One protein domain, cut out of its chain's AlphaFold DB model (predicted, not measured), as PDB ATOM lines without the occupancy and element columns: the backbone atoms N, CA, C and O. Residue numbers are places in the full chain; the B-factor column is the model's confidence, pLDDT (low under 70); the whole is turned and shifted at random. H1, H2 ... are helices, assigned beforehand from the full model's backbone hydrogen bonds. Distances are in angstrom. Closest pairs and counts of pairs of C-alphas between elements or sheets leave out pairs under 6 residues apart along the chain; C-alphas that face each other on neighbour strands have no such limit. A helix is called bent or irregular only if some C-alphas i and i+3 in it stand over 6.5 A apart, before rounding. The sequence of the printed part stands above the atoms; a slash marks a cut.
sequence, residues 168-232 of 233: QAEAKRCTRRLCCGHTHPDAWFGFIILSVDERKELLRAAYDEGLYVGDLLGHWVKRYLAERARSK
ATOM      1  N   GLN A 168      54.399 -33.274 -35.648       83.06
ATOM      2  CA  GLN A 168      54.928 -33.084 -34.300       83.06
ATOM      3  C   GLN A 168      54.486 -34.261 -33.426       83.06
ATOM      4  O   GLN A 168      53.363 -34.751 -33.578       83.06
ATOM      5  N   ALA A 169      55.339 -34.716 -32.510       81.12
ATOM      6  CA  ALA A 169      54.979 -35.783 -31.583       81.12
ATOM      7  C   ALA A 169      53.908 -35.285 -30.601       81.12
ATOM      8  O   ALA A 169      54.125 -34.328 -29.862       81.12
ATOM      9  N   GLU A 170      52.744 -35.931 -30.598       83.62
ATOM     10  CA  GLU A 170      51.612 -35.546 -29.757       83.62
ATOM     11  C   GLU A 170      50.849 -36.785 -29.280       83.62
ATOM     12  O   GLU A 170      50.552 -37.713 -30.045       83.62
ATOM     13  N   ALA A 171      50.542 -36.798 -27.985       82.69
ATOM     14  CA  ALA A 171      49.946 -37.940 -27.312       82.69
ATOM     15  C   ALA A 171      48.427 -37.985 -27.503       82.69
ATOM     16  O   ALA A 171      47.860 -39.070 -27.615       82.69
ATOM     17  N   LYS A 172      47.757 -36.825 -27.549       86.44
ATOM     18  CA  LYS A 172      46.287 -36.755 -27.421       86.44
ATOM     19  C   LYS A 172      45.525 -36.513 -28.719       86.44
ATOM     20  O   LYS A 172      44.317 -36.730 -28.757       86.44
ATOM     21  N   ARG A 173      46.192 -36.028 -29.763       89.75
ATOM     22  CA  ARG A 173      45.567 -35.691 -31.046       89.75
ATOM     23  C   ARG A 173      46.474 -36.087 -32.195       89.75
ATOM     24  O   ARG A 173      47.694 -36.146 -32.047       89.75
ATOM     25  N   CYS A 174      45.862 -36.298 -33.350       92.00
ATOM     26  CA  CYS A 174      46.607 -36.619 -34.546       92.00
ATOM     27  C   CYS A 174      47.244 -35.357 -35.130       92.00
ATOM     28  O   CYS A 174      46.604 -34.315 -35.256       92.00
ATOM     29  N   THR A 175      48.510 -35.475 -35.501       91.50
ATOM     30  CA  THR A 175      49.317 -34.428 -36.143       91.50
ATOM     31  C   THR A 175      49.826 -34.900 -37.499       91.50
ATOM     32  O   THR A 175      50.754 -34.331 -38.067       91.50
ATOM     33  N   ARG A 176      49.252 -35.989 -38.016       90.75
ATOM     34  CA  ARG A 176      49.663 -36.566 -39.287       90.75
ATOM     35  C   ARG A 176      49.371 -35.617 -40.425       90.75
ATOM     36  O   ARG A 176      48.269 -35.077 -40.524       90.75
ATOM     37  N   ARG A 177      50.356 -35.457 -41.302       86.19
ATOM     38  CA  ARG A 177      50.332 -34.483 -42.392       86.19
ATOM     39  C   ARG A 177      49.134 -34.668 -43.324       86.19
ATOM     40  O   ARG A 177      48.506 -33.683 -43.694       86.19
ATOM     41  N   LEU A 178      48.765 -35.918 -43.618       85.88
ATOM     42  CA  LEU A 178      47.692 -36.239 -44.563       85.88
ATOM     43  C   LEU A 178      46.283 -35.914 -44.043       85.88
ATOM     44  O   LEU A 178      45.440 -35.467 -44.814       85.88
ATOM     45  N   CYS A 179      45.999 -36.141 -42.756       88.06
ATOM     46  CA  CYS A 179      44.653 -35.954 -42.194       88.06
ATOM     47  C   CYS A 179      44.518 -34.689 -41.337       88.06
ATOM     48  O   CYS A 179      43.479 -34.032 -41.347       88.06
ATOM     49  N   CYS A 180      45.569 -34.319 -40.610       89.50
ATOM     50  CA  CYS A 180      45.575 -33.227 -39.641       89.50
ATOM     51  C   CYS A 180      46.717 -32.240 -39.912       89.50
ATOM     52  O   CYS A 180      47.206 -31.588 -38.990       89.50
ATOM     53  N   GLY A 181      47.127 -32.095 -41.179       83.81
ATOM     54  CA  GLY A 181      48.186 -31.172 -41.594       83.81
ATOM     55  C   GLY A 181      47.952 -29.720 -41.169       83.81
ATOM     56  O   GLY A 181      48.887 -29.013 -40.812       83.81
ATOM     57  N   HIS A 182      46.681 -29.318 -41.089       84.12
ATOM     58  CA  HIS A 182      46.243 -28.007 -40.602       84.12
ATOM     59  C   HIS A 182      46.663 -27.697 -39.152       84.12
ATOM     60  O   HIS A 182      46.500 -26.572 -38.698       84.12
ATOM     61  N   THR A 183      47.161 -28.685 -38.405       84.19
ATOM     62  CA  THR A 183      47.644 -28.504 -37.030       84.19
ATOM     63  C   THR A 183      49.101 -28.043 -36.937       84.19
ATOM     64  O   THR A 183      49.572 -27.790 -35.823       84.19
ATOM     65  N   HIS A 184      49.824 -27.966 -38.061       82.19
ATOM     66  CA  HIS A 184      51.176 -27.411 -38.100       82.19
ATOM     67  C   HIS A 184      51.153 -25.909 -37.761       82.19
ATOM     68  O   HIS A 184      50.259 -25.220 -38.246       82.19
ATOM     69  N   PRO A 185      52.132 -25.371 -37.008       83.19
ATOM     70  CA  PRO A 185      52.201 -23.934 -36.711       83.19
ATOM     71  C   PRO A 185      52.223 -23.045 -37.962       83.19
ATOM     72  O   PRO A 185      51.556 -22.018 -37.996       83.19
ATOM     73  N   ASP A 186      52.925 -23.485 -39.009       85.06
ATOM     74  CA  ASP A 186      53.007 -22.769 -40.292       85.06
ATOM     75  C   ASP A 186      51.902 -23.164 -41.291       85.06
ATOM     76  O   ASP A 186      51.960 -22.784 -42.461       85.06
ATOM     77  N   ALA A 187      50.919 -23.980 -40.886       85.19
ATOM     78  CA  ALA A 187      49.812 -24.312 -41.776       85.19
ATOM     79  C   ALA A 187      48.977 -23.058 -42.044       85.19
ATOM     80  O   ALA A 187      48.448 -22.435 -41.125       85.19
ATOM     81  N   TRP A 188      48.801 -22.730 -43.320       84.62
ATOM     82  CA  TRP A 188      47.929 -21.645 -43.742       84.62
ATOM     83  C   TRP A 188      46.720 -22.193 -44.493       84.62
ATOM     84  O   TRP A 188      46.852 -23.039 -45.379       84.62
ATOM     85  N   PHE A 189      45.531 -21.718 -44.120       76.38
ATOM     86  CA  PHE A 189      44.280 -22.100 -44.760       76.38
ATOM     87  C   PHE A 189      43.859 -21.034 -45.771       76.38
ATOM     88  O   PHE A 189      43.726 -19.860 -45.430       76.38
ATOM     89  N   GLY A 190      43.614 -21.461 -47.005       81.81
ATOM     90  CA  GLY A 190      43.112 -20.621 -48.084       81.81
ATOM     91  C   GLY A 190      42.123 -21.394 -48.952       81.81
ATOM     92  O   GLY A 190      42.145 -22.626 -48.990       81.81
ATOM     93  N   PHE A 191      41.250 -20.672 -49.648       85.25
ATOM     94  CA  PHE A 191      40.311 -21.256 -50.602       85.25
ATOM     95  C   PHE A 191      40.869 -21.133 -52.020       85.25
ATOM     96  O   PHE A 191      41.310 -20.059 -52.422       85.25
ATOM     97  N   ILE A 192      40.808 -22.222 -52.782       88.50
ATOM     98  CA  ILE A 192      41.052 -22.224 -54.227       88.50
ATOM     99  C   ILE A 192      39.749 -22.577 -54.943       88.50
ATOM    100  O   ILE A 192      38.974 -23.408 -54.464       88.50
ATOM    101  N   ILE A 193      39.495 -21.928 -56.075       92.06
ATOM    102  CA  ILE A 193      38.315 -22.185 -56.900       92.06
ATOM    103  C   ILE A 193      38.739 -23.149 -58.002       92.06
ATOM    104  O   ILE A 193      39.584 -22.809 -58.820       92.06
ATOM    105  N   LEU A 194      38.156 -24.346 -57.992       92.69
ATOM    106  CA  LEU A 194      38.382 -25.405 -58.970       92.69
ATOM    107  C   LEU A 194      37.041 -26.060 -59.317       92.69
ATOM    108  O   LEU A 194      36.174 -26.239 -58.448       92.69
ATOM    109  N   SER A 195      36.889 -26.477 -60.568       95.94
ATOM    110  CA  SER A 195      35.825 -27.373 -61.012       95.94
ATOM    111  C   SER A 195      35.893 -28.728 -60.285       95.94
ATOM    112  O   SER A 195      36.769 -29.011 -59.459       95.94
ATOM    113  N   VAL A 196      34.891 -29.583 -60.504       88.88
ATOM    114  CA  VAL A 196      34.883 -30.934 -59.916       88.88
ATOM    115  C   VAL A 196      36.013 -31.788 -60.491       88.88
ATOM    116  O   VAL A 196      36.657 -32.511 -59.731       88.88
ATOM    117  N   ASP A 197      36.268 -31.686 -61.792       92.94
ATOM    118  CA  ASP A 197      37.269 -32.515 -62.462       92.94
ATOM    119  C   ASP A 197      38.690 -32.055 -62.133       92.94
ATOM    120  O   ASP A 197      39.498 -32.884 -61.724       92.94
ATOM    121  N   GLU A 198      38.950 -30.744 -62.096       93.94
ATOM    122  CA  GLU A 198      40.240 -30.206 -61.629       93.94
ATOM    123  C   GLU A 198      40.546 -30.611 -60.177       93.94
ATOM    124  O   GLU A 198      41.686 -30.913 -59.836       93.94
ATOM    125  N   ARG A 199      39.536 -30.673 -59.293       90.44
ATOM    126  CA  ARG A 199      39.738 -31.178 -57.920       90.44
ATOM    127  C   ARG A 199      40.140 -32.644 -57.892       90.44
ATOM    128  O   ARG A 199      40.987 -33.015 -57.083       90.44
ATOM    129  N   LYS A 200      39.524 -33.482 -58.728       85.69
ATOM    130  CA  LYS A 200      39.893 -34.901 -58.824       85.69
ATOM    131  C   LYS A 200      41.307 -35.051 -59.368       85.69
ATOM    132  O   LYS A 200      42.069 -35.842 -58.823       85.69
ATOM    133  N   GLU A 201      41.662 -34.281 -60.394       92.06
ATOM    134  CA  GLU A 201      43.009 -34.275 -60.963       92.06
ATOM    135  C   GLU A 201      44.053 -33.802 -59.953       92.06
ATOM    136  O   GLU A 201      45.070 -34.463 -59.797       92.06
ATOM    137  N   LEU A 202      43.781 -32.742 -59.186       90.06
ATOM    138  CA  LEU A 202      44.679 -32.278 -58.126       90.06
ATOM    139  C   LEU A 202      44.887 -33.345 -57.038       90.06
ATOM    140  O   LEU A 202      46.013 -33.565 -56.594       90.06
ATOM    141  N   LEU A 203      43.814 -34.015 -56.602       84.94
ATOM    142  CA  LEU A 203      43.910 -35.114 -55.634       84.94
ATOM    143  C   LEU A 203      44.713 -36.292 -56.195       84.94
ATOM    144  O   LEU A 203      45.502 -36.890 -55.465       84.94
ATOM    145  N   ARG A 204      44.536 -36.603 -57.483       84.56
ATOM    146  CA  ARG A 204      45.298 -37.642 -58.175       84.56
ATOM    147  C   ARG A 204      46.772 -37.265 -58.318       84.56
ATOM    148  O   ARG A 204      47.614 -38.088 -58.007       84.56
ATOM    149  N   ALA A 205      47.091 -36.030 -58.693       89.75
ATOM    150  CA  ALA A 205      48.469 -35.554 -58.780       89.75
ATOM    151  C   ALA A 205      49.166 -35.609 -57.413       89.75
ATOM    152  O   ALA A 205      50.276 -36.118 -57.299       89.75
ATOM    153  N   ALA A 206      48.483 -35.164 -56.352       85.06
ATOM    154  CA  ALA A 206      48.999 -35.289 -54.993       85.06
ATOM    155  C   ALA A 206      49.250 -36.762 -54.628       85.06
ATOM    156  O   ALA A 206      50.282 -37.078 -54.044       85.06
ATOM    157  N   TYR A 207      48.348 -37.667 -55.017       80.44
ATOM    158  CA  TYR A 207      48.535 -39.102 -54.819       80.44
ATOM    159  C   TYR A 207      49.739 -39.669 -55.573       80.44
ATOM    160  O   TYR A 207      50.549 -40.365 -54.963       80.44
ATOM    161  N   ASP A 208      49.860 -39.356 -56.863       82.94
ATOM    162  CA  ASP A 208      50.932 -39.840 -57.735       82.94
ATOM    163  C   ASP A 208      52.311 -39.361 -57.235       82.94
ATOM    164  O   ASP A 208      53.303 -40.076 -57.358       82.94
ATOM    165  N   GLU A 209      52.367 -38.188 -56.590       84.75
ATOM    166  CA  GLU A 209      53.566 -37.656 -55.927       84.75
ATOM    167  C   GLU A 209      53.749 -38.136 -54.471       84.75
ATOM    168  O   GLU A 209      54.748 -37.809 -53.827       84.75
ATOM    169  N   GLY A 210      52.801 -38.898 -53.914       74.75
ATOM    170  CA  GLY A 210      52.828 -39.330 -52.512       74.75
ATOM    171  C   GLY A 210      52.701 -38.177 -51.506       74.75
ATOM    172  O   GLY A 210      53.181 -38.273 -50.374       74.75
ATOM    173  N   LEU A 211      52.073 -37.074 -51.914       79.75
ATOM    174  CA  LEU A 211      51.912 -35.846 -51.145       79.75
ATOM    175  C   LEU A 211      50.483 -35.690 -50.612       79.75
ATOM    176  O   LEU A 211      49.496 -36.097 -51.226       79.75
ATOM    177  N   TYR A 212      50.346 -35.001 -49.477       81.00
ATOM    178  CA  TYR A 212      49.065 -34.399 -49.121       81.00
ATOM    179  C   TYR A 212      48.778 -33.232 -50.074       81.00
ATOM    180  O   TYR A 212      49.683 -32.486 -50.444       81.00
ATOM    181  N   VAL A 213      47.511 -33.025 -50.441       85.38
ATOM    182  CA  VAL A 213      47.128 -31.974 -51.401       85.38
ATOM    183  C   VAL A 213      47.615 -30.578 -50.994       85.38
ATOM    184  O   VAL A 213      48.055 -29.806 -51.841       85.38
ATOM    185  N   GLY A 214      47.615 -30.265 -49.694       85.12
ATOM    186  CA  GLY A 214      48.150 -28.994 -49.202       85.12
ATOM    187  C   GLY A 214      49.664 -28.858 -49.386       85.12
ATOM    188  O   GLY A 214      50.151 -27.749 -49.585       85.12
ATOM    189  N   ASP A 215      50.405 -29.967 -49.384       85.12
ATOM    190  CA  ASP A 215      51.849 -29.962 -49.628       85.12
ATOM    191  C   ASP A 215      52.164 -29.704 -51.091       85.12
ATOM    192  O   ASP A 215      53.026 -28.876 -51.388       85.12
ATOM    193  N   LEU A 216      51.423 -30.363 -51.988       89.00
ATOM    194  CA  LEU A 216      51.526 -30.122 -53.422       89.00
ATOM    195  C   LEU A 216      51.258 -28.643 -53.724       89.00
ATOM    196  O   LEU A 216      52.096 -27.975 -54.325       89.00
ATOM    197  N   LEU A 217      50.160 -28.081 -53.211       90.50
ATOM    198  CA  LEU A 217      49.874 -26.647 -53.344       90.50
ATOM    199  C   LEU A 217      50.995 -25.775 -52.754       90.50
ATOM    200  O   LEU A 217      51.408 -24.786 -53.360       90.50
ATOM    201  N   GLY A 218      51.544 -26.164 -51.601       90.25
ATOM    202  CA  GLY A 218      52.681 -25.491 -50.978       90.25
ATOM    203  C   GLY A 218      53.937 -25.475 -51.857       90.25
ATOM    204  O   GLY A 218      54.631 -24.457 -51.897       90.25
ATOM    205  N   HIS A 219      54.233 -26.554 -52.591       91.62
ATOM    206  CA  HIS A 219      55.344 -26.592 -53.551       91.62
ATOM    207  C   HIS A 219      55.158 -25.565 -54.671       91.62
ATOM    208  O   HIS A 219      56.096 -24.832 -54.994       91.62
ATOM    209  N   TRP A 220      53.945 -25.457 -55.214       91.06
ATOM    210  CA  TRP A 220      53.627 -24.517 -56.290       91.06
ATOM    211  C   TRP A 220      53.747 -23.064 -55.821       91.06
ATOM    212  O   TRP A 220      54.375 -22.248 -56.494       91.06
ATOM    213  N   VAL A 221      53.234 -22.752 -54.624       92.31
ATOM    214  CA  VAL A 221      53.378 -21.420 -54.015       92.31
ATOM    215  C   VAL A 221      54.852 -21.069 -53.803       92.31
ATOM    216  O   VAL A 221      55.287 -19.992 -54.208       92.31
ATOM    217  N   LYS A 222      55.651 -21.973 -53.219       93.25
ATOM    218  CA  LYS A 222      57.093 -21.749 -52.999       93.25
ATOM    219  C   LYS A 222      57.837 -21.505 -54.312       93.25
ATOM    220  O   LYS A 222      58.660 -20.595 -54.384       93.25
ATOM    221  N   ARG A 223      57.524 -22.284 -55.351       94.62
ATOM    222  CA  ARG A 223      58.102 -22.117 -56.688       94.62
ATOM    223  C   ARG A 223      57.769 -20.745 -57.276       94.62
ATOM    224  O   ARG A 223      58.683 -20.040 -57.693       94.62
ATOM    225  N   TYR A 224      56.499 -20.346 -57.243       94.62
ATOM    226  CA  TYR A 224      56.058 -19.037 -57.728       94.62
ATOM    227  C   TYR A 224      56.748 -17.879 -56.989       94.62
ATOM    228  O   TYR A 224      57.226 -16.930 -57.613       94.62
ATOM    229  N   LEU A 225      56.864 -17.964 -55.659       95.25
ATOM    230  CA  LEU A 225      57.568 -16.954 -54.864       95.25
ATOM    231  C   LEU A 225      59.056 -16.861 -55.234       95.25
ATOM    232  O   LEU A 225      59.581 -15.754 -55.350       95.25
ATOM    233  N   ALA A 226      59.722 -17.996 -55.467       95.00
ATOM    234  CA  ALA A 226      61.122 -18.031 -55.887       95.00
ATOM    235  C   ALA A 226      61.330 -17.437 -57.292       95.00
ATOM    236  O   ALA A 226      62.276 -16.683 -57.511       95.00
ATOM    237  N   GLU A 227      60.442 -17.742 -58.243       95.94
ATOM    238  CA  GLU A 227      60.453 -17.156 -59.593       95.94
ATOM    239  C   GLU A 227      60.258 -15.634 -59.552       95.94
ATOM    240  O   GLU A 227      60.988 -14.887 -60.208       95.94
ATOM    241  N   ARG A 228      59.329 -15.160 -58.715       94.06
ATOM    242  CA  ARG A 228      59.072 -13.730 -58.528       94.06
ATOM    243  C   ARG A 228      60.235 -12.996 -57.861       94.06
ATOM    244  O   ARG A 228      60.480 -11.848 -58.216       94.06
ATOM    245  N   ALA A 229      60.921 -13.619 -56.901       93.50
ATOM    246  CA  ALA A 229      62.090 -13.028 -56.251       93.50
ATOM    247  C   ALA A 229      63.217 -12.779 -57.266       93.50
ATOM    248  O   ALA A 229      63.695 -11.658 -57.364       93.50
ATOM    249  N   ARG A 230      63.524 -13.772 -58.112       91.25
ATOM    250  CA  ARG A 230      64.538 -13.653 -59.177       91.25
ATOM    251  C   ARG A 230      64.224 -12.612 -60.250       91.25
ATOM    252  O   ARG A 230      65.125 -12.192 -60.952       91.25
ATOM    253  N   SER A 231      62.954 -12.253 -60.425       82.06
ATOM    254  CA  SER A 231      62.527 -11.265 -61.429       82.06
ATOM    255  C   SER A 231      62.584  -9.821 -60.910       82.06
ATOM    256  O   SER A 231      62.216  -8.899 -61.636       82.06
ATOM    257  N   LYS A 232      62.928  -9.630 -59.629       73.88
ATOM    258  CA  LYS A 232      63.071  -8.317 -58.985       73.88
ATOM    259  C   LYS A 232      64.531  -7.884 -58.806       73.88
ATOM    260  O   LYS A 232      64.735  -6.720 -58.466       73.88
TER     261      LYS A 232
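What this domain is: This is residues 168 to 232 of the 233 residues of the protein "HNH endonuclease" of Streptomyces sp. 2112.5 (UniProt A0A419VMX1). Look first for the longest helix, H3, which meets H2 near one end to make an L, with residues 219 to 232 sticking out as a free arm. The small, irregular H1 sits near the other side of H3's beginning, and the long link 184 to 195 swings from H1 round to the far end of H2. The printed part has 65 residues with three named helices, H1, H2 and H3 in that order along the chain, and no named strand; its class is all helix. It is loose, with a radius of gyration of the C-alphas of 14.2 A, and the C-alphas span 45 by 32 by 22 A.

Where its parts are: Find C-alpha 213 at (47.128, -31.974, -51.401); from there H3, residues 213 to 230, runs 26.4 A to C-alpha 230 at (64.538, -13.653, -59.177). Go back to C-alpha 196 at (34.883, -30.934, -59.916), where H2, residues 196 to 208, begins; it covers 18.5 A. Earlier still is H1, residues 177 to 183, 8.5 A from first to last C-alpha. H1 is irregular: C-alphas 179 and 182 are 8.3 A apart, against about 5 A in a regular helix.

How they stand to each other: Begin with H3, which touches H2 with residues 213 to 216 alone. H2 touches H3 with residues 202 to 206 alone, and the closest C-alphas of the two helices are those of Ala 206 and Val 213, 5.2 A apart. The two lines are about perpendicular, at 87 degrees. Now look at H1, which is close to H3 but not clearly touching: the closest C-alphas, those of Gly 181 and Gly 214, are 7.9 A apart. H1, whose line is a rough one, and H3 stand at a steep tilt of 64 degrees and run the same way. H1 and H2 are apart. In H2 and H3 every O i to N i+4 pair is within hydrogen-bond range; in H1 1 of 3 such pairs is, and 1 of 4 O i to N i+3 pairs.

The domain as a whole: The two C-alphas farthest apart are those of Lys 172 and Lys 232, 45.7 A. Residues 219 to 232, of which 219 to 230 belong to H3, stand free; without them the body of 51 residues spans 38 by 22 by 16 A. The link from H1 to H2, residues 184 to 195, is long, and the link from H2 to H3, four residues, is tight. The printed part has no cut. Its mean pLDDT is 87.4, and no printed residue is under 70.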